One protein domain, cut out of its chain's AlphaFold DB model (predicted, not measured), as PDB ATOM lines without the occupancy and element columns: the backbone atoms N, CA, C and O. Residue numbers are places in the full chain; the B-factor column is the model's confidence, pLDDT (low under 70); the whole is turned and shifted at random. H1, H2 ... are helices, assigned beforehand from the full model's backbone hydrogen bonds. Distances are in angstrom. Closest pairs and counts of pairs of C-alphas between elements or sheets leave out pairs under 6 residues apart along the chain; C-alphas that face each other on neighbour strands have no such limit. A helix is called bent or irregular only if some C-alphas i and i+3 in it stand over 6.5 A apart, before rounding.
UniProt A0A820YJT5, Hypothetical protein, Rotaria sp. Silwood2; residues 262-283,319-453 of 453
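This is residues 262 to 283 and 319 to 453 of the 453 residues of the protein "Hypothetical protein" of Rotaria sp. Silwood2 (UniProt A0A820YJT5). The model is an elongated bundle of helices lying mostly lengthwise: at one end H2, H3a and H4b pack together as a triangle, and toward the other end H5 runs beside H4a and H3b, with H1 packed on H3b and on H2. The last residues, 444 to 453, stick out beyond the bundle and add to its length. The printed part has 157 residues and five named helices, H1 to H5 in chain order, with no named strand; the class is all helix. It is only just loose, close to compact, with a radius of gyration of the C-alphas of 18.2 A and spans of 71 by 29 by 23 A.

The longest helix by residues is H4, residues 383 to 412, by its hydrogen bonds assigned as one helix but bent: C-alphas 398 and 401 are 7.0 A apart. Its arms H4a, residues 383 to 398, and H4b, residues 401 to 412, are 23.3 A and 16.2 A long. H5, residues 424 to 451, is 40.3 A long and ends with C-alpha 451 at (22.731, 48.161, 28.968). H3, residues 346 to 374, was likewise assigned as one helix but is bent, with C-alphas 362 and 365 6.6 A apart; its arms are H3a, residues 346 to 362, 24.0 A, and H3b, residues 365 to 374, 13.9 A. H2, residues 320 to 339, is 28.7 A long. H1, residues 262 to 278, is 24.6 A long and begins with C-alpha 262 at (17.483, 8.954, -1.965).

H4a and H4b stand at a steep tilt of 39 degrees, H3a and H3b at a shallow 3 degrees. H4a touches H5, opposite ways at 16 degrees, closest at the C-alphas of Glu 397 and Ala 425, 5.0 A. H4b touches H3a with residues 407 to 412 alone, closest at the C-alphas of Val 411 and Asp 350, 6.6 A. H2 and H3a form a helical hairpin, closest at the C-alphas of Cys 335 and Ile 353, 5.5 A. H1 touches H3b at a steep tilt of 40 degrees, closest at the C-alphas of Lys 273 and Ala 368, 5.7 A. H1 and H5 are apart. Every O i to N i+4 pair is within hydrogen-bond range in H1, H2, H3b, H4a, H4b and H5; in H3a 12 of 13 are.

The C-alphas of Asn 343 and Ile 453, the two farthest apart, are 71.6 A apart. Residues 284 to 318 are not printed; C-alphas 283 and 319 are 7.7 A apart across this cut. The link from H4 to H5 is long, 11 residues. The pLDDT is under 70 at residues 341, 343, 375 to 381, 414 to 420 and 452 to 453.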
ATOM      1  N   GLN A 262      17.514   7.504  -1.744       88.31
ATOM      2  CA  GLN A 262      17.483   8.954  -1.965       88.31
ATOM      3  C   GLN A 262      16.056   9.517  -1.926       88.31
ATOM      4  O   GLN A 262      15.830  10.547  -1.286       88.31
ATOM      5  N   LEU A 263      15.089   8.833  -2.549       89.75
ATOM      6  CA  LEU A 263      13.681   9.237  -2.511       89.75
ATOM      7  C   LEU A 263      13.112   9.191  -1.089       89.75
ATOM      8  O   LEU A 263      12.449  10.141  -0.668       89.75
ATOM      9  N   LEU A 264      13.412   8.134  -0.323       91.88
ATOM     10  CA  LEU A 264      13.002   8.052   1.081       91.88
ATOM     11  C   LEU A 264      13.616   9.187   1.910       91.88
ATOM     12  O   LEU A 264      12.913   9.851   2.663       91.88
ATOM     13  N   LEU A 265      14.912   9.473   1.757       93.25
ATOM     14  CA  LEU A 265      15.554  10.568   2.495       93.25
ATOM     15  C   LEU A 265      14.900  11.923   2.192       93.25
ATOM     16  O   LEU A 265      14.669  12.707   3.111       93.25
ATOM     17  N   ALA A 266      14.551  12.182   0.929       91.88
ATOM     18  CA  ALA A 266      13.848  13.402   0.543       91.88
ATOM     19  C   ALA A 266      12.451  13.494   1.185       91.88
ATOM     20  O   ALA A 266      12.106  14.528   1.761       91.88
ATOM     21  N   GLN A 267      11.668  12.410   1.139       92.50
ATOM     22  CA  GLN A 267      10.330  12.353   1.736       92.50
ATOM     23  C   GLN A 267      10.364  12.542   3.259       92.50
ATOM     24  O   GLN A 267       9.607  13.347   3.801       92.50
ATOM     25  N   TRP A 268      11.269  11.856   3.959       94.75
ATOM     26  CA  TRP A 268      11.399  11.993   5.411       94.75
ATOM     27  C   TRP A 268      11.972  13.351   5.814       94.75
ATOM     28  O   TRP A 268      11.602  13.879   6.859       94.75
ATOM     29  N   GLY A 269      12.807  13.965   4.973       93.25
ATOM     30  CA  GLY A 269      13.241  15.344   5.176       93.25
ATOM     31  C   GLY A 269      12.078  16.328   5.228       93.25
ATOM     32  O   GLY A 269      12.055  17.190   6.107       93.25
ATOM     33  N   GLN A 270      11.081  16.171   4.352       92.69
ATOM     34  CA  GLN A 270       9.861  16.985   4.405       92.69
ATOM     35  C   GLN A 270       9.052  16.704   5.673       92.69
ATOM     36  O   GLN A 270       8.695  17.643   6.382       92.69
ATOM     37  N   LYS A 271       8.857  15.428   6.030       94.00
ATOM     38  CA  LYS A 271       8.162  15.052   7.271       94.00
ATOM     39  C   LYS A 271       8.810  15.656   8.518       94.00
ATOM     40  O   LYS A 271       8.109  16.207   9.360       94.00
ATOM     41  N   PHE A 272      10.140  15.614   8.632       93.75
ATOM     42  CA  PHE A 272      10.835  16.241   9.758       93.75
ATOM     43  C   PHE A 272      10.629  17.754   9.785       93.75
ATOM     44  O   PHE A 272      10.334  18.301  10.844       93.75
ATOM     45  N   LYS A 273      10.732  18.431   8.634       90.44
ATOM     46  CA  LYS A 273      10.470  19.876   8.546       90.44
ATOM     47  C   LYS A 273       9.044  20.216   8.978       90.44
ATOM     48  O   LYS A 273       8.852  21.193   9.691       90.44
ATOM     49  N   GLU A 274       8.056  19.410   8.601       91.44
ATOM     50  CA  GLU A 274       6.669  19.592   9.035       91.44
ATOM     51  C   GLU A 274       6.474  19.364  10.537       91.44
ATOM     52  O   GLU A 274       5.807  20.171  11.181       91.44
ATOM     53  N   ILE A 275       7.052  18.296  11.098       91.56
ATOM     54  CA  ILE A 275       6.958  17.986  12.534       91.56
ATOM     55  C   ILE A 275       7.574  19.112  13.361       91.56
ATOM     56  O   ILE A 275       6.955  19.561  14.319       91.56
ATOM     57  N   LEU A 276       8.763  19.581  12.976       89.50
ATOM     58  CA  LEU A 276       9.458  20.653  13.684       89.50
ATOM     59  C   LEU A 276       8.700  21.985  13.561       89.50
ATOM     60  O   LEU A 276       8.475  22.649  14.560       89.50
ATOM     61  N   ARG A 277       8.213  22.351  12.368       86.88
ATOM     62  CA  ARG A 277       7.448  23.600  12.180       86.88
ATOM     63  C   ARG A 277       6.119  23.639  12.936       86.88
ATOM     64  O   ARG A 277       5.680  24.718  13.312       86.88
ATOM     65  N   LYS A 278       5.449  22.494  13.100       88.44
ATOM     66  CA  LYS A 278       4.159  22.399  13.805       88.44
ATOM     67  C   LYS A 278       4.311  22.298  15.324       88.44
ATOM     68  O   LYS A 278       3.304  22.390  16.021       88.44
ATOM     69  N   ASP A 279       5.520  22.054  15.829       88.12
ATOM     70  CA  ASP A 279       5.752  21.924  17.263       88.12
ATOM     71  C   ASP A 279       5.668  23.288  17.957       88.12
ATOM     72  O   ASP A 279       6.137  24.304  17.445       88.12
ATOM     73  N   ASN A 280       5.070  23.309  19.145       85.19
ATOM     74  CA  ASN A 280       4.983  24.515  19.966       85.19
ATOM     75  C   ASN A 280       6.196  24.674  20.900       85.19
ATOM     76  O   ASN A 280       6.377  25.747  21.481       85.19
ATOM     77  N   TYR A 281       7.032  23.633  21.017       85.75
ATOM     78  CA  TYR A 281       8.196  23.575  21.905       85.75
ATOM     79  C   TYR A 281       7.837  23.884  23.362       85.75
ATOM     80  O   TYR A 281       8.565  24.583  24.067       85.75
ATOM     81  N   ILE A 282       6.696  23.356  23.807       87.06
ATOM     82  CA  ILE A 282       6.275  23.334  25.207       87.06
ATOM     83  C   ILE A 282       6.418  21.899  25.719       87.06
ATOM     84  O   ILE A 282       6.310  20.938  24.956       87.06
ATOM     85  N   GLN A 283       6.681  21.754  27.015       90.06
ATOM     86  CA  GLN A 283       6.687  20.462  27.692       90.06
ATOM     87  C   GLN A 283       5.378  19.700  27.454       90.06
ATOM     88  O   GLN A 283       4.286  20.249  27.608       90.06
ATOM     89  N   GLU A 319       6.332  17.425  22.098       90.94
ATOM     90  CA  GLU A 319       5.767  16.392  21.223       90.94
ATOM     91  C   GLU A 319       6.642  16.053  20.006       90.94
ATOM     92  O   GLU A 319       6.493  14.969  19.433       90.94
ATOM     93  N   SER A 320       7.561  16.935  19.590       92.00
ATOM     94  CA  SER A 320       8.456  16.629  18.466       92.00
ATOM     95  C   SER A 320       9.395  15.460  18.756       92.00
ATOM     96  O   SER A 320       9.706  14.714  17.832       92.00
ATOM     97  N   VAL A 321       9.803  15.236  20.008       93.56
ATOM     98  CA  VAL A 321      10.729  14.152  20.379       93.56
ATOM     99  C   VAL A 321      10.167  12.763  20.045       93.56
ATOM    100  O   VAL A 321      10.777  12.065  19.226       93.56
ATOM    101  N   PRO A 322       9.007  12.338  20.587       93.38
ATOM    102  CA  PRO A 322       8.443  11.034  20.248       93.38
ATOM    103  C   PRO A 322       8.057  10.933  18.765       93.38
ATOM    104  O   PRO A 322       8.250   9.878  18.164       93.38
ATOM    105  N   LYS A 323       7.583  12.021  18.138       93.81
ATOM    106  CA  LYS A 323       7.232  12.037  16.705       93.81
ATOM    107  C   LYS A 323       8.455  11.808  15.809       93.81
ATOM    108  O   LYS A 323       8.411  10.963  14.920       93.81
ATOM    109  N   VAL A 324       9.566  12.504  16.064       94.12
ATOM    110  CA  VAL A 324      10.827  12.326  15.321       94.12
ATOM    111  C   VAL A 324      11.375  10.912  15.519       94.12
ATOM    112  O   VAL A 324      11.785  10.281  14.546       94.12
ATOM    113  N   PHE A 325      11.338  10.385  16.747       93.88
ATOM    114  CA  PHE A 325      11.749   9.007  17.025       93.88
ATOM    115  C   PHE A 325      10.940   7.986  16.216       93.88
ATOM    116  O   PHE A 325      11.520   7.086  15.606       93.88
ATOM    117  N   LEU A 326       9.612   8.134  16.183       93.62
ATOM    118  CA  LEU A 326       8.729   7.244  15.432       93.62
ATOM    119  C   LEU A 326       9.005   7.294  13.930       93.62
ATOM    120  O   LEU A 326       9.107   6.242  13.308       93.62
ATOM    121  N   GLU A 327       9.231   8.474  13.354       94.81
ATOM    122  CA  GLU A 327       9.569   8.579  11.930       94.81
ATOM    123  C   GLU A 327      10.919   7.926  11.590       94.81
ATOM    124  O   GLU A 327      11.052   7.320  10.524       94.81
ATOM    125  N   ILE A 328      11.916   7.987  12.485       93.44
ATOM    126  CA  ILE A 328      13.192   7.267  12.307       93.44
ATOM    127  C   ILE A 328      12.967   5.751  12.386       93.44
ATOM    128  O   ILE A 328      13.513   4.992  11.580       93.44
ATOM    129  N   LYS A 329      12.140   5.299  13.335       92.44
ATOM    130  CA  LYS A 329      11.761   3.889  13.486       92.44
ATOM    131  C   LYS A 329      11.034   3.367  12.240       92.44
ATOM    132  O   LYS A 329      11.358   2.284  11.746       92.44
ATOM    133  N   ASP A 330      10.105   4.149  11.700       93.50
ATOM    134  CA  ASP A 330       9.359   3.822  10.486       93.50
ATOM    135  C   ASP A 330      10.264   3.818   9.253       93.50
ATOM    136  O   ASP A 330      10.185   2.896   8.441       93.50
ATOM    137  N   PHE A 331      11.189   4.777   9.141       93.75
ATOM    138  CA  PHE A 331      12.205   4.783   8.085       93.75
ATOM    139  C   PHE A 331      13.017   3.483   8.082       93.75
ATOM    140  O   PHE A 331      13.129   2.820   7.050       93.75
ATOM    141  N   ALA A 332      13.536   3.076   9.247       91.56
ATOM    142  CA  ALA A 332      14.303   1.841   9.378       91.56
ATOM    143  C   ALA A 332      13.476   0.606   8.978       91.56
ATOM    144  O   ALA A 332      13.978  -0.278   8.281       91.56
ATOM    145  N   ALA A 333      12.190   0.567   9.347       90.50
ATOM    146  CA  ALA A 333      11.276  -0.504   8.953       90.50
ATOM    147  C   ALA A 333      11.051  -0.552   7.432       90.50
ATOM    148  O   ALA A 333      11.016  -1.633   6.841       90.50
ATOM    149  N   VAL A 334      10.913   0.607   6.784       91.12
ATOM    150  CA  VAL A 334      10.753   0.717   5.327       91.12
ATOM    151  C   VAL A 334      12.034   0.288   4.600       91.12
ATOM    152  O   VAL A 334      11.959  -0.510   3.664       91.12
ATOM    153  N   CYS A 335      13.217   0.692   5.072       89.06
ATOM    154  CA  CYS A 335      14.489   0.188   4.543       89.06
ATOM    155  C   CYS A 335      14.613  -1.337   4.698       89.06
ATOM    156  O   CYS A 335      15.033  -2.024   3.765       89.06
ATOM    157  N   ALA A 336      14.185  -1.886   5.840       87.19
ATOM    158  CA  ALA A 336      14.186  -3.327   6.071       87.19
ATOM    159  C   ALA A 336      13.249  -4.071   5.106       87.19
ATOM    160  O   ALA A 336      13.604  -5.143   4.616       87.19
ATOM    161  N   LYS A 337      12.081  -3.501   4.765       86.62
ATOM    162  CA  LYS A 337      11.179  -4.071   3.744       86.62
ATOM    163  C   LYS A 337      11.870  -4.200   2.385       86.62
ATOM    164  O   LYS A 337      11.694  -5.224   1.731       86.62
ATOM    165  N   PHE A 338      12.678  -3.218   1.981       85.06
ATOM    166  CA  PHE A 338      13.441  -3.301   0.733       85.06
ATOM    167  C   PHE A 338      14.510  -4.400   0.772       85.06
ATOM    168  O   PHE A 338      14.691  -5.114  -0.215       85.06
ATOM    169  N   ALA A 339      15.183  -4.581   1.912       81.75
ATOM    170  CA  ALA A 339      16.238  -5.582   2.067       81.75
ATOM    171  C   ALA A 339      15.730  -7.039   2.048       81.75
ATOM    172  O   ALA A 339      16.453  -7.940   1.620       81.75
ATOM    173  N   LYS A 340      14.475  -7.291   2.448       79.44
ATOM    174  CA  LYS A 340      13.873  -8.639   2.431       79.44
ATOM    175  C   LYS A 340      13.853  -9.254   1.029       79.44
ATOM    176  O   LYS A 340      13.502  -8.584   0.065       79.44
ATOM    177  N   GLY A 341      14.170 -10.541   0.903       68.56
ATOM    178  CA  GLY A 341      14.087 -11.278  -0.369       68.56
ATOM    179  C   GLY A 341      15.217 -10.990  -1.365       68.56
ATOM    180  O   GLY A 341      15.191 -11.504  -2.478       68.56
ATOM    181  N   LEU A 342      16.214 -10.182  -0.991       72.06
ATOM    182  CA  LEU A 342      17.502 -10.184  -1.682       72.06
ATOM    183  C   LEU A 342      18.332 -11.350  -1.127       72.06
ATOM    184  O   LEU A 342      18.361 -11.557   0.085       72.06
ATOM    185  N   ASN A 343      19.019 -12.101  -1.990       69.81
ATOM    186  CA  ASN A 343      19.928 -13.188  -1.590       69.81
ATOM    187  C   ASN A 343      21.262 -12.638  -1.051       69.81
ATOM    188  O   ASN A 343      22.337 -13.035  -1.493       69.81
ATOM    189  N   VAL A 344      21.177 -11.684  -0.130       75.62
ATOM    190  CA  VAL A 344      22.306 -10.974   0.473       75.62
ATOM    191  C   VAL A 344      22.510 -11.435   1.911       75.62
ATOM    192  O   VAL A 344      21.590 -11.918   2.577       75.62
ATOM    193  N   SER A 345      23.748 -11.337   2.389       81.25
ATOM    194  CA  SER A 345      24.107 -11.775   3.742       81.25
ATOM    195  C   SER A 345      23.397 -10.940   4.817       81.25
ATOM    196  O   SER A 345      23.082  -9.772   4.596       81.25
ATOM    197  N   LYS A 346      23.195 -11.491   6.024       79.00
ATOM    198  CA  LYS A 346      22.603 -10.731   7.150       79.00
ATOM    199  C   LYS A 346      23.386  -9.452   7.472       79.00
ATOM    200  O   LYS A 346      22.787  -8.409   7.687       79.00
ATOM    201  N   THR A 347      24.714  -9.518   7.391       82.94
ATOM    202  CA  THR A 347      25.612  -8.363   7.543       82.94
ATOM    203  C   THR A 347      25.394  -7.290   6.477       82.94
ATOM    204  O   THR A 347      25.539  -6.101   6.743       82.94
ATOM    205  N   GLU A 348      25.032  -7.688   5.259       82.38
ATOM    206  CA  GLU A 348      24.714  -6.746   4.190       82.38
ATOM    207  C   GLU A 348      23.332  -6.115   4.402       82.38
ATOM    208  O   GLU A 348      23.185  -4.909   4.216       82.38
ATOM    209  N   ILE A 349      22.351  -6.885   4.892       82.62
ATOM    210  CA  ILE A 349      21.036  -6.367   5.310       82.62
ATOM    211  C   ILE A 349      21.189  -5.323   6.426       82.62
ATOM    212  O   ILE A 349      20.568  -4.261   6.351       82.62
ATOM    213  N   ASP A 350      22.043  -5.578   7.422       84.62
ATOM    214  CA  ASP A 350      22.353  -4.592   8.464       84.62
ATOM    215  C   ASP A 350      22.871  -3.293   7.859       84.62
ATOM    216  O   ASP A 350      22.379  -2.211   8.173       84.62
ATOM    217  N   ASP A 351      23.847  -3.382   6.957       85.62
ATOM    218  CA  ASP A 351      24.421  -2.221   6.287       85.62
ATOM    219  C   ASP A 351      23.396  -1.469   5.430       85.62
ATOM    220  O   ASP A 351      23.429  -0.233   5.378       85.62
ATOM    221  N   MET A 352      22.462  -2.191   4.808       85.25
ATOM    222  CA  MET A 352      21.371  -1.628   4.013       85.25
ATOM    223  C   MET A 352      20.363  -0.826   4.839       85.25
ATOM    224  O   MET A 352      19.709   0.052   4.278       85.25
ATOM    225  N   ILE A 353      20.234  -1.091   6.139       89.31
ATOM    226  CA  ILE A 353      19.345  -0.338   7.037       89.31
ATOM    227  C   ILE A 353      20.141   0.728   7.796       89.31
ATOM    228  O   ILE A 353      19.726   1.886   7.890       89.31
ATOM    229  N   ARG A 354      21.327   0.368   8.288       88.56
ATOM    230  CA  ARG A 354      22.197   1.213   9.110       88.56
ATOM    231  C   ARG A 354      22.736   2.420   8.356       88.56
ATOM    232  O   ARG A 354      22.659   3.531   8.877       88.56
ATOM    233  N   LYS A 355      23.291   2.242   7.149       89.88
ATOM    234  CA  LYS A 355      23.895   3.357   6.391       89.88
ATOM    235  C   LYS A 355      22.853   4.426   6.032       89.88
ATOM    236  O   LYS A 355      23.110   5.592   6.336       89.88
ATOM    237  N   PRO A 356      21.665   4.081   5.493       90.50
ATOM    238  CA  PRO A 356      20.623   5.075   5.243       90.50
ATOM    239  C   PRO A 356      20.089   5.711   6.522       90.50
ATOM    240  O   PRO A 356      19.854   6.912   6.527       90.50
ATOM    241  N   SER A 357      19.949   4.953   7.616       92.06
ATOM    242  CA  SER A 357      19.507   5.509   8.907       92.06
ATOM    243  C   SER A 357      20.514   6.524   9.459       92.06
ATOM    244  O   SER A 357      20.135   7.598   9.921       92.06
ATOM    245  N   ASN A 358      21.816   6.251   9.332       91.88
ATOM    246  CA  ASN A 358      22.859   7.217   9.674       91.88
ATOM    247  C   ASN A 358      22.810   8.455   8.778       91.88
ATOM    248  O   ASN A 358      22.990   9.562   9.275       91.88
ATOM    249  N   LEU A 359      22.527   8.301   7.484       92.44
ATOM    250  CA  LEU A 359      22.397   9.432   6.565       92.44
ATOM    251  C   LEU A 359      21.134  10.263   6.856       92.44
ATOM    252  O   LEU A 359      21.173  11.493   6.810       92.44
ATOM    253  N   LEU A 360      20.033   9.608   7.225       93.81
ATOM    254  CA  LEU A 360      18.812  10.256   7.691       93.81
ATOM    255  C   LEU A 360      19.114  11.146   8.899       93.81
ATOM    256  O   LEU A 360      18.762  12.321   8.895       93.81
ATOM    257  N   LEU A 361      19.828  10.619   9.893       91.44
ATOM    258  CA  LEU A 361      20.210  11.364  11.090       91.44
ATOM    259  C   LEU A 361      21.206  12.489  10.757       91.44
ATOM    260  O   LEU A 361      20.917  13.669  10.935       91.44
ATOM    261  N   THR A 362      22.374  12.137  10.228       90.38
ATOM    262  CA  THR A 362      23.521  13.054  10.098       90.38
ATOM    263  C   THR A 362      23.367  14.122   9.022       90.38
ATOM    264  O   THR A 362      23.980  15.180   9.142       90.38
ATOM    265  N   LYS A 363      22.549  13.881   7.991       91.06
ATOM    266  CA  LYS A 363      22.319  14.835   6.899       91.06
ATOM    267  C   LYS A 363      20.917  15.425   6.946       91.06
ATOM    268  O   LYS A 363      20.772  16.641   6.932       91.06
ATOM    269  N   THR A 364      19.891  14.578   7.013       92.06
ATOM    270  CA  THR A 364      18.502  15.016   6.799       92.06
ATOM    271  C   THR A 364      17.917  15.685   8.042       92.06
ATOM    272  O   THR A 364      17.508  16.843   7.979       92.06
ATOM    273  N   LEU A 365      17.936  14.997   9.187       91.75
ATOM    274  CA  LEU A 365      17.471  15.547  10.460       91.75
ATOM    275  C   LEU A 365      18.369  16.702  10.919       91.75
ATOM    276  O   LEU A 365      17.854  17.737  11.336       91.75
ATOM    277  N   LYS A 366      19.696  16.563  10.769       89.56
ATOM    278  CA  LYS A 366      20.638  17.659  11.044       89.56
ATOM    279  C   LYS A 366      20.299  18.912  10.244       89.56
ATOM    280  O   LYS A 366      20.162  19.972  10.838       89.56
ATOM    281  N   SER A 367      20.112  18.794   8.929       89.88
ATOM    282  CA  SER A 367      19.710  19.933   8.096       89.88
ATOM    283  C   SER A 367      18.371  20.516   8.540       89.88
ATOM    284  O   SER A 367      18.271  21.727   8.642       89.88
ATOM    285  N   ALA A 368      17.369  19.698   8.872       89.12
ATOM    286  CA  ALA A 368      16.073  20.210   9.322       89.12
ATOM    287  C   ALA A 368      16.162  21.007  10.642       89.12
ATOM    288  O   ALA A 368      15.505  22.036  10.778       89.12
ATOM    289  N   LEU A 369      16.988  20.563  11.594       86.88
ATOM    290  CA  LEU A 369      17.219  21.251  12.871       86.88
ATOM    291  C   LEU A 369      18.097  22.504  12.717       86.88
ATOM    292  O   LEU A 369      17.854  23.518  13.372       86.88
ATOM    293  N   VAL A 370      19.099  22.461  11.837       86.56
ATOM    294  CA  VAL A 370      19.902  23.642  11.491       86.56
ATOM    295  C   VAL A 370      19.026  24.682  10.793       86.56
ATOM    296  O   VAL A 370      19.028  25.828  11.218       86.56
ATOM    297  N   ASP A 371      18.221  24.285   9.805       84.94
ATOM    298  CA  ASP A 371      17.275  25.169   9.110       84.94
ATOM    299  C   ASP A 371      16.277  25.794  10.097       84.94
ATOM    300  O   ASP A 371      16.009  26.987  10.026       84.94
ATOM    301  N   LEU A 372      15.753  25.012  11.047       82.38
ATOM    302  CA  LEU A 372      14.850  25.496  12.096       82.38
ATOM    303  C   LEU A 372      15.515  26.565  12.969       82.38
ATOM    304  O   LEU A 372      14.919  27.595  13.266       82.38
ATOM    305  N   THR A 373      16.746  26.306  13.405       75.69
ATOM    306  CA  THR A 373      17.468  27.213  14.301       75.69
ATOM    307  C   THR A 373      18.009  28.434  13.551       75.69
ATOM    308  O   THR A 373      18.219  29.472  14.173       75.69
ATOM    309  N   ALA A 374      18.265  28.301  12.241       73.19
ATOM    310  CA  ALA A 374      18.845  29.321  11.366       73.19
ATOM    311  C   ALA A 374      17.826  30.127  10.575       73.19
ATOM    312  O   ALA A 374      18.213  31.091   9.924       73.19
ATOM    313  N   ALA A 375      16.550  29.749  10.615       63.16
ATOM    314  CA  ALA A 375      15.480  30.539  10.045       63.16
ATOM    315  C   ALA A 375      15.403  31.892  10.775       63.16
ATOM    316  O   ALA A 375      14.751  32.037  11.805       63.16
ATOM    317  N   GLU A 376      16.086  32.891  10.219       53.28
ATOM    318  CA  GLU A 376      16.053  34.289  10.660       53.28
ATOM    319  C   GLU A 376      14.733  34.986  10.303       53.28
ATOM    320  O   GLU A 376      14.511  36.136  10.672       53.28
ATOM    321  N   SER A 377      13.832  34.321   9.577       49.72
ATOM    322  CA  SER A 377      12.635  34.948   9.021       49.72
ATOM    323  C   SER A 377      11.364  34.157   9.341       49.72
ATOM    324  O   SER A 377      11.262  32.969   9.046       49.72
ATOM    325  N   GLU A 378      10.411  34.897   9.923       44.00
ATOM    326  CA  GLU A 378       8.961  34.666  10.098       44.00
ATOM    327  C   GLU A 378       8.425  34.198  11.461       44.00
ATOM    328  O   GLU A 378       7.269  34.478  11.771       44.00
ATOM    329  N   SER A 379       9.252  33.675  12.365       47.72
ATOM    330  CA  SER A 379       8.902  33.606  13.793       47.72
ATOM    331  C   SER A 379      10.173  33.410  14.604       47.72
ATOM    332  O   SER A 379      10.713  32.306  14.636       47.72
ATOM    333  N   GLN A 380      10.693  34.472  15.226       63.59
ATOM    334  CA  GLN A 380      11.864  34.350  16.093       63.59
ATOM    335  C   GLN A 380      11.579  33.282  17.153       63.59
ATOM    336  O   GLN A 380      10.720  33.479  18.009       63.59
ATOM    337  N   LEU A 381      12.295  32.151  17.103       69.75
ATOM    338  CA  LEU A 381      12.255  31.178  18.190       69.75
ATOM    339  C   LEU A 381      12.605  31.912  19.482       69.75
ATOM    340  O   LEU A 381      13.681  32.513  19.600       69.75
ATOM    341  N   ASN A 382      11.689  31.890  20.441       77.69
ATOM    342  CA  ASN A 382      11.900  32.540  21.721       77.69
ATOM    343  C   ASN A 382      13.037  31.845  22.477       77.69
ATOM    344  O   ASN A 382      13.285  30.653  22.290       77.69
ATOM    345  N   PHE A 383      13.699  32.565  23.386       80.38
ATOM    346  CA  PHE A 383      14.757  32.000  24.236       80.38
ATOM    347  C   PHE A 383      14.315  30.688  24.912       80.38
ATOM    348  O   PHE A 383      15.016  29.684  24.848       80.38
ATOM    349  N   SER A 384      13.093  30.659  25.460       83.50
ATOM    350  CA  SER A 384      12.510  29.454  26.066       83.50
ATOM    351  C   SER A 384      12.365  28.288  25.080       83.50
ATOM    352  O   SER A 384      12.532  27.139  25.474       83.50
ATOM    353  N   GLN A 385      12.061  28.566  23.810       85.31
ATOM    354  CA  GLN A 385      11.904  27.533  22.783       85.31
ATOM    355  C   GLN A 385      13.264  26.973  22.356       85.31
ATOM    356  O   GLN A 385      13.382  25.771  22.157       85.31
ATOM    357  N   LEU A 386      14.312  27.804  22.292       83.69
ATOM    358  CA  LEU A 386      15.679  27.336  22.030       83.69
ATOM    359  C   LEU A 386      16.197  26.432  23.152       83.69
ATOM    360  O   LEU A 386      16.724  25.356  22.876       83.69
ATOM    361  N   VAL A 387      15.973  26.818  24.412       86.56
ATOM    362  CA  VAL A 387      16.305  25.970  25.568       86.56
ATOM    363  C   VAL A 387      15.536  24.646  25.503       86.56
ATOM    364  O   VAL A 387      16.123  23.583  25.709       86.56
ATOM    365  N   GLN A 388      14.246  24.678  25.147       88.88
ATOM    366  CA  GLN A 388      13.456  23.457  24.986       88.88
ATOM    367  C   GLN A 388      13.971  22.576  23.837       88.88
ATOM    368  O   GLN A 388      14.008  21.357  23.983       88.88
ATOM    369  N   ILE A 389      14.434  23.159  22.725       87.25
ATOM    370  CA  ILE A 389      15.083  22.414  21.637       87.25
ATOM    371  C   ILE A 389      16.360  21.730  22.144       87.25
ATOM    372  O   ILE A 389      16.541  20.542  21.869       87.25
ATOM    373  N   CYS A 390      17.202  22.404  22.938       87.25
ATOM    374  CA  CYS A 390      18.363  21.766  23.573       87.25
ATOM    375  C   CYS A 390      17.945  20.557  24.418       87.25
ATOM    376  O   CYS A 390      18.489  19.466  24.233       87.25
ATOM    377  N   ILE A 391      16.933  20.710  25.278       89.12
ATOM    378  CA  ILE A 391      16.412  19.614  26.109       89.12
ATOM    379  C   ILE A 391      15.873  18.469  25.239       89.12
ATOM    380  O   ILE A 391      16.178  17.298  25.477       89.12
ATOM    381  N   ASN A 392      15.148  18.784  24.166       92.00
ATOM    382  CA  ASN A 392      14.653  17.799  23.211       92.00
ATOM    383  C   ASN A 392      15.796  17.000  22.565       92.00
ATOM    384  O   ASN A 392      15.676  15.782  22.427       92.00
ATOM    385  N   THR A 393      16.924  17.641  22.221       90.06
ATOM    386  CA  THR A 393      18.096  16.922  21.680       90.06
ATOM    387  C   THR A 393      18.699  15.937  22.681       90.06
ATOM    388  O   THR A 393      19.171  14.881  22.265       90.06
ATOM    389  N   ILE A 394      18.659  16.238  23.985       90.94
ATOM    390  CA  ILE A 394      19.134  15.336  25.048       90.94
ATOM    391  C   ILE A 394      18.241  14.097  25.118       90.94
ATOM    392  O   ILE A 394      18.730  12.969  25.145       90.94
ATOM    393  N   HIS A 395      16.921  14.283  25.115       91.19
ATOM    394  CA  HIS A 395      15.990  13.157  25.185       91.19
ATOM    395  C   HIS A 395      15.972  12.324  23.900       91.19
ATOM    396  O   HIS A 395      15.880  11.099  23.979       91.19
ATOM    397  N   LEU A 396      16.149  12.949  22.733       90.94
ATOM    398  CA  LEU A 396      16.393  12.222  21.490       90.94
ATOM    399  C   LEU A 396      17.704  11.429  21.557       90.94
ATOM    400  O   LEU A 396      17.699  10.256  21.196       90.94
ATOM    401  N   GLU A 397      18.795  12.000  22.072       91.44
ATOM    402  CA  GLU A 397      20.073  11.291  22.238       91.44
ATOM    403  C   GLU A 397      19.903  10.049  23.122       91.44
ATOM    404  O   GLU A 397      20.276   8.947  22.720       91.44
ATOM    405  N   ASN A 398      19.252  10.206  24.277       90.44
ATOM    406  CA  ASN A 398      18.978   9.111  25.209       90.44
ATOM    407  C   ASN A 398      18.065   8.030  24.613       90.44
ATOM    408  O   ASN A 398      18.065   6.894  25.084       90.44
ATOM    409  N   SER A 399      17.294   8.363  23.573       90.75
ATOM    410  CA  SER A 399      16.441   7.405  22.871       90.75
ATOM    411  C   SER A 399      17.172   6.584  21.794       90.75
ATOM    412  O   SER A 399      16.664   5.545  21.375       90.75
ATOM    413  N   MET A 400      18.372   6.996  21.361       90.06
ATOM    414  CA  MET A 400      19.116   6.333  20.277       90.06
ATOM    415  C   MET A 400      19.417   4.842  20.528       90.06
ATOM    416  O   MET A 400      19.240   4.066  19.589       90.06
ATOM    417  N   PRO A 401      19.783   4.388  21.748       89.38
ATOM    418  CA  PRO A 401      20.000   2.963  22.015       89.38
ATOM    419  C   PRO A 401      18.766   2.093  21.726       89.38
ATOM    420  O   PRO A 401      18.892   0.977  21.235       89.38
ATOM    421  N   TYR A 402      17.556   2.618  21.946       89.31
ATOM    422  CA  TYR A 402      16.322   1.888  21.644       89.31
ATOM    423  C   TYR A 402      16.077   1.749  20.134       89.31
ATOM    424  O   TYR A 402      15.463   0.773  19.700       89.31
ATOM    425  N   LEU A 403      16.553   2.703  19.322       88.12
ATOM    426  CA  LEU A 403      16.541   2.570  17.860       88.12
ATOM    427  C   LEU A 403      17.563   1.535  17.391       88.12
ATOM    428  O   LEU A 403      17.259   0.756  16.492       88.12
ATOM    429  N   GLU A 404      18.750   1.509  17.999       88.75
ATOM    430  CA  GLU A 404      19.781   0.505  17.715       88.75
ATOM    431  C   GLU A 404      19.258  -0.909  18.000       88.75
ATOM    432  O   GLU A 404      19.291  -1.765  17.111       88.75
ATOM    433  N   ASP A 405      18.671  -1.123  19.182       87.50
ATOM    434  CA  ASP A 405      18.045  -2.394  19.564       87.50
ATOM    435  C   ASP A 405      16.917  -2.790  18.599       87.50
ATOM    436  O   ASP A 405      16.799  -3.955  18.209       87.50
ATOM    437  N   TYR A 406      16.100  -1.824  18.166       88.19
ATOM    438  CA  TYR A 406      15.037  -2.066  17.192       88.19
ATOM    439  C   TYR A 406      15.578  -2.477  15.813       88.19
ATOM    440  O   TYR A 406      15.059  -3.418  15.213       88.19
ATOM    441  N   ILE A 407      16.628  -1.819  15.309       86.38
ATOM    442  CA  ILE A 407      17.254  -2.168  14.022       86.38
ATOM    443  C   ILE A 407      17.860  -3.572  14.084       86.38
ATOM    444  O   ILE A 407      17.651  -4.366  13.166       86.38
ATOM    445  N   VAL A 408      18.548  -3.914  15.178       85.56
ATOM    446  CA  VAL A 408      19.074  -5.271  15.385       85.56
ATOM    447  C   VAL A 408      17.933  -6.291  15.392       85.56
ATOM    448  O   VAL A 408      18.032  -7.321  14.719       85.56
ATOM    449  N   ALA A 409      16.823  -5.981  16.068       86.19
ATOM    450  CA  ALA A 409      15.650  -6.847  16.116       86.19
ATOM    451  C   ALA A 409      14.987  -7.056  14.743       86.19
ATOM    452  O   ALA A 409      14.499  -8.153  14.466       86.19
ATOM    453  N   LEU A 410      15.001  -6.047  13.864       83.56
ATOM    454  CA  LEU A 410      14.464  -6.159  12.504       83.56
ATOM    455  C   LEU A 410      15.221  -7.175  11.636       83.56
ATOM    456  O   LEU A 410      14.601  -7.806  10.778       83.56
ATOM    457  N   VAL A 411      16.532  -7.334  11.842       78.94
ATOM    458  CA  VAL A 411      17.391  -8.201  11.010       78.94
ATOM    459  C   VAL A 411      17.626  -9.572  11.647       78.94
ATOM    460  O   VAL A 411      17.610 -10.596  10.961       78.94
ATOM    461  N   HIS A 412      17.816  -9.614  12.966       79.38
ATOM    462  CA  HIS A 412      18.252 -10.809  13.695       79.38
ATOM    463  C   HIS A 412      17.192 -11.405  14.626       79.38
ATOM    464  O   HIS A 412      17.457 -12.427  15.267       79.38
ATOM    465  N   GLY A 413      16.017 -10.782  14.742       73.38
ATOM    466  CA  GLY A 413      15.043 -11.125  15.777       73.38
ATOM    467  C   GLY A 413      15.585 -10.831  17.181       73.38
ATOM    468  O   GLY A 413      16.373  -9.916  17.380       73.38
ATOM    469  N   SER A 414      15.198 -11.620  18.186       58.12
ATOM    470  CA  SER A 414      15.541 -11.371  19.601       58.12
ATOM    471  C   SER A 414      17.005 -11.646  19.988       58.12
ATOM    472  O   SER A 414      17.348 -11.628  21.171       58.12
ATOM    473  N   THR A 415      17.878 -11.931  19.022       54.06
ATOM    474  CA  THR A 415      19.278 -12.284  19.275       54.06
ATOM    475  C   THR A 415      20.104 -11.012  19.467       54.06
ATOM    476  O   THR A 415      20.378 -10.296  18.508       54.06
ATOM    477  N   LYS A 416      20.512 -10.718  20.709       52.50
ATOM    478  CA  LYS A 416      21.390  -9.579  21.018       52.50
ATOM    479  C   LYS A 416      22.779  -9.806  20.419       52.50
ATOM    480  O   LYS A 416      23.600 -10.501  21.014       52.50
ATOM    481  N   GLN A 417      23.055  -9.213  19.261       55.09
ATOM    482  CA  GLN A 417      24.428  -8.966  18.830       55.09
ATOM    483  C   GLN A 417      24.880  -7.584  19.298       55.09
ATOM    484  O   GLN A 417      24.144  -6.604  19.224       55.09
ATOM    485  N   ILE A 418      26.115  -7.520  19.785       54.56
ATOM    486  CA  ILE A 418      26.796  -6.279  20.144       54.56
ATOM    487  C   ILE A 418      27.406  -5.721  18.854       54.56
ATOM    488  O   ILE A 418      28.214  -6.409  18.237       54.56
ATOM    489  N   GLY A 419      27.076  -4.485  18.458       56.41
ATOM    490  CA  GLY A 419      27.904  -3.784  17.462       56.41
ATOM    491  C   GLY A 419      27.251  -2.721  16.584       56.41
ATOM    492  O   GLY A 419      27.979  -2.008  15.893       56.41
ATOM    493  N   LEU A 420      25.926  -2.564  16.587       64.38
ATOM    494  CA  LEU A 420      25.269  -1.626  15.675       64.38
ATOM    495  C   LEU A 420      25.093  -0.255  16.337       64.38
ATOM    496  O   LEU A 420      24.110  -0.018  17.021       64.38
ATOM    497  N   ARG A 421      26.071   0.642  16.141       75.75
ATOM    498  CA  ARG A 421      25.992   2.034  16.612       75.75
ATOM    499  C   ARG A 421      25.530   2.986  15.518       75.75
ATOM    500  O   ARG A 421      26.096   3.007  14.417       75.75
ATOM    501  N   LEU A 422      24.537   3.801  15.846       81.38
ATOM    502  CA  LEU A 422      24.093   4.925  15.038       81.38
ATOM    503  C   LEU A 422      24.927   6.168  15.359       81.38
ATOM    504  O   LEU A 422      25.369   6.396  16.482       81.38
ATOM    505  N   GLN A 423      25.106   7.027  14.362       84.69
ATOM    506  CA  GLN A 423      25.794   8.316  14.507       84.69
ATOM    507  C   GLN A 423      24.856   9.431  15.011       84.69
ATOM    508  O   GLN A 423      25.216  10.608  15.005       84.69
ATOM    509  N   GLY A 424      23.641   9.072  15.445       78.88
ATOM    510  CA  GLY A 424      22.640  10.016  15.942       78.88
ATOM    511  C   GLY A 424      23.088  10.747  17.203       78.88
ATOM    512  O   GLY A 424      22.945  11.961  17.277       78.88
ATOM    513  N   ALA A 425      23.696  10.037  18.156       82.69
ATOM    514  CA  ALA A 425      24.123  10.632  19.421       82.69
ATOM    515  C   ALA A 425      25.201  11.712  19.233       82.69
ATOM    516  O   ALA A 425      25.086  12.801  19.788       82.69
ATOM    517  N   SER A 426      26.223  11.452  18.409       85.88
ATOM    518  CA  SER A 426      27.252  12.454  18.096       85.88
ATOM    519  C   SER A 426      26.674  13.644  17.332       85.88
ATOM    520  O   SER A 426      26.954  14.781  17.686       85.88
ATOM    521  N   MET A 427      25.807  13.396  16.344       89.38
ATOM    522  CA  MET A 427      25.149  14.471  15.594       89.38
ATOM    523  C   MET A 427      24.313  15.380  16.507       89.38
ATOM    524  O   MET A 427      24.356  16.599  16.361       89.38
ATOM    525  N   LEU A 428      23.566  14.806  17.455       88.62
ATOM    526  CA  LEU A 428      22.723  15.577  18.368       88.62
ATOM    527  C   LEU A 428      23.547  16.425  19.344       88.62
ATOM    528  O   LEU A 428      23.094  17.505  19.713       88.62
ATOM    529  N   LYS A 429      24.758  15.988  19.717       88.56
ATOM    530  CA  LYS A 429      25.707  16.814  20.484       88.56
ATOM    531  C   LYS A 429      26.200  18.013  19.679       88.56
ATOM    532  O   LYS A 429      26.193  19.119  20.208       88.56
ATOM    533  N   ASP A 430      26.555  17.813  18.409       87.44
ATOM    534  CA  ASP A 430      26.976  18.913  17.532       87.44
ATOM    535  C   ASP A 430      25.865  19.964  17.386       87.44
ATOM    536  O   ASP A 430      26.116  21.164  17.453       87.44
ATOM    537  N   ILE A 431      24.618  19.516  17.200       86.19
ATOM    538  CA  ILE A 431      23.465  20.422  17.110       86.19
ATOM    539  C   ILE A 431      23.244  21.141  18.432       86.19
ATOM    540  O   ILE A 431      22.974  22.335  18.423       86.19
ATOM    541  N   ARG A 432      23.364  20.445  19.562       89.38
ATOM    542  CA  ARG A 432      23.212  21.065  20.877       89.38
ATOM    543  C   ARG A 432      24.214  22.193  21.085       89.38
ATOM    544  O   ARG A 432      23.777  23.273  21.450       89.38
ATOM    545  N   SER A 433      25.488  21.974  20.755       87.88
ATOM    546  CA  SER A 433      26.511  23.029  20.792       87.88
ATOM    547  C   SER A 433      26.103  24.231  19.936       87.88
ATOM    548  O   SER A 433      26.135  25.356  20.408       87.88
ATOM    549  N   LEU A 434      25.623  23.996  18.708       85.31
ATOM    550  CA  LEU A 434      25.164  25.070  17.820       85.31
ATOM    551  C   LEU A 434      23.960  25.846  18.388       85.31
ATOM    552  O   LEU A 434      23.845  27.056  18.192       85.31
ATOM    553  N   VAL A 435      23.025  25.159  19.050       84.12
ATOM    554  CA  VAL A 435      21.877  25.819  19.690       84.12
ATOM    555  C   VAL A 435      22.314  26.570  20.948       84.12
ATOM    556  O   VAL A 435      21.820  27.669  21.176       84.12
ATOM    557  N   GLU A 436      23.252  26.031  21.728       85.50
ATOM    558  CA  GLU A 436      23.850  26.695  22.892       85.50
ATOM    559  C   GLU A 436      24.581  27.984  22.496       85.50
ATOM    560  O   GLU A 436      24.333  29.021  23.111       85.50
ATOM    561  N   ASP A 437      25.369  27.968  21.416       85.06
ATOM    562  CA  ASP A 437      26.024  29.166  20.871       85.06
ATOM    563  C   ASP A 437      24.987  30.249  20.519       85.06
ATOM    564  O   ASP A 437      25.103  31.402  20.926       85.06
ATOM    565  N   ARG A 438      23.878  29.865  19.876       79.38
ATOM    566  CA  ARG A 438      22.776  30.795  19.565       79.38
ATOM    567  C   ARG A 438      22.030  31.317  20.785       79.38
ATOM    568  O   ARG A 438      21.497  32.427  20.757       79.38
ATOM    569  N   ILE A 439      21.912  30.501  21.829       82.19
ATOM    570  CA  ILE A 439      21.344  30.922  23.111       82.19
ATOM    571  C   ILE A 439      22.261  31.974  23.740       82.19
ATOM    572  O   ILE A 439      21.747  32.974  24.241       82.19
ATOM    573  N   HIS A 440      23.581  31.777  23.677       81.69
ATOM    574  CA  HIS A 440      24.569  32.750  24.137       81.69
ATOM    575  C   HIS A 440      24.495  34.061  23.351       81.69
ATOM    576  O   HIS A 440      24.383  35.112  23.979       81.69
ATOM    577  N   ASP A 441      24.451  34.010  22.019       81.88
ATOM    578  CA  ASP A 441      24.335  35.206  21.173       81.88
ATOM    579  C   ASP A 441      23.064  36.005  21.498       81.88
ATOM    580  O   ASP A 441      23.131  37.188  21.818       81.88
ATOM    581  N   LYS A 442      21.898  35.342  21.552       78.81
ATOM    582  CA  LYS A 442      20.631  36.008  21.910       78.81
ATOM    583  C   LYS A 442      20.603  36.557  23.332       78.81
ATOM    584  O   LYS A 442      19.843  37.486  23.611       78.81
ATOM    585  N   LEU A 443      21.328  35.929  24.254       80.62
ATOM    586  CA  LEU A 443      21.438  36.401  25.629       80.62
ATOM    587  C   LEU A 443      22.308  37.657  25.688       80.62
ATOM    588  O   LEU A 443      21.906  38.612  26.346       80.62
ATOM    589  N   ASN A 444      23.421  37.682  24.953       82.19
ATOM    590  CA  ASN A 444      24.274  38.860  24.820       82.19
ATOM    591  C   ASN A 444      23.522  40.016  24.149       82.19
ATOM    592  O   ASN A 444      23.449  41.083  24.745       82.19
ATOM    593  N   ASP A 445      22.828  39.780  23.029       80.50
ATOM    594  CA  ASP A 445      22.007  40.803  22.356       80.50
ATOM    595  C   ASP A 445      20.966  41.427  23.302       80.50
ATOM    596  O   ASP A 445      20.712  42.631  23.274       80.50
ATOM    597  N   LYS A 446      20.338  40.607  24.157       79.31
ATOM    598  CA  LYS A 446      19.376  41.087  25.160       79.31
ATOM    599  C   LYS A 446      20.037  41.870  26.287       79.31
ATOM    600  O   LYS A 446      19.429  42.812  26.783       79.31
ATOM    601  N   ILE A 447      21.219  41.449  26.729       80.62
ATOM    602  CA  ILE A 447      21.979  42.152  27.764       80.62
ATOM    603  C   ILE A 447      22.439  43.507  27.229       80.62
ATOM    604  O   ILE A 447      22.219  44.504  27.907       80.62
ATOM    605  N   ASP A 448      22.971  43.560  26.010       82.12
ATOM    606  CA  ASP A 448      23.403  44.796  25.355       82.12
ATOM    607  C   ASP A 448      22.224  45.766  25.181       82.12
ATOM    608  O   ASP A 448      22.308  46.918  25.595       82.12
ATOM    609  N   GLN A 449      21.058  45.282  24.730       78.69
ATOM    610  CA  GLN A 449      19.824  46.085  24.685       78.69
ATOM    611  C   GLN A 449      19.378  46.613  26.056       78.69
ATOM    612  O   GLN A 449      18.744  47.664  26.125       78.69
ATOM    613  N   CYS A 450      19.648  45.886  27.143       74.19
ATOM    614  CA  CYS A 450      19.347  46.342  28.498       74.19
ATOM    615  C   CYS A 450      20.400  47.304  29.062       74.19
ATOM    616  O   CYS A 450      20.072  48.038  29.986       74.19
ATOM    617  N   LEU A 451      21.637  47.274  28.558       73.81
ATOM    618  CA  LEU A 451      22.731  48.161  28.968       73.81
ATOM    619  C   LEU A 451      22.759  49.477  28.168       73.81
ATOM    620  O   LEU A 451      23.283  50.467  28.670       73.81
ATOM    621  N   ASP A 452      22.182  49.490  26.962       64.56
ATOM    622  CA  ASP A 452      21.991  50.681  26.118       64.56
ATOM    623  C   ASP A 452      20.783  51.559  26.538       64.56
ATOM    624  O   ASP A 452      20.544  52.615  25.941       64.56
ATOM    625  N   ILE A 453      20.020  51.139  27.560       50.25
ATOM    626  CA  ILE A 453      18.935  51.892  28.228       50.25
ATOM    627  C   ILE A 453      19.444  52.397  29.577       50.25
ATOM    628  O   ILE A 453      19.159  53.574  29.906       50.25
TER     629      ILE A 453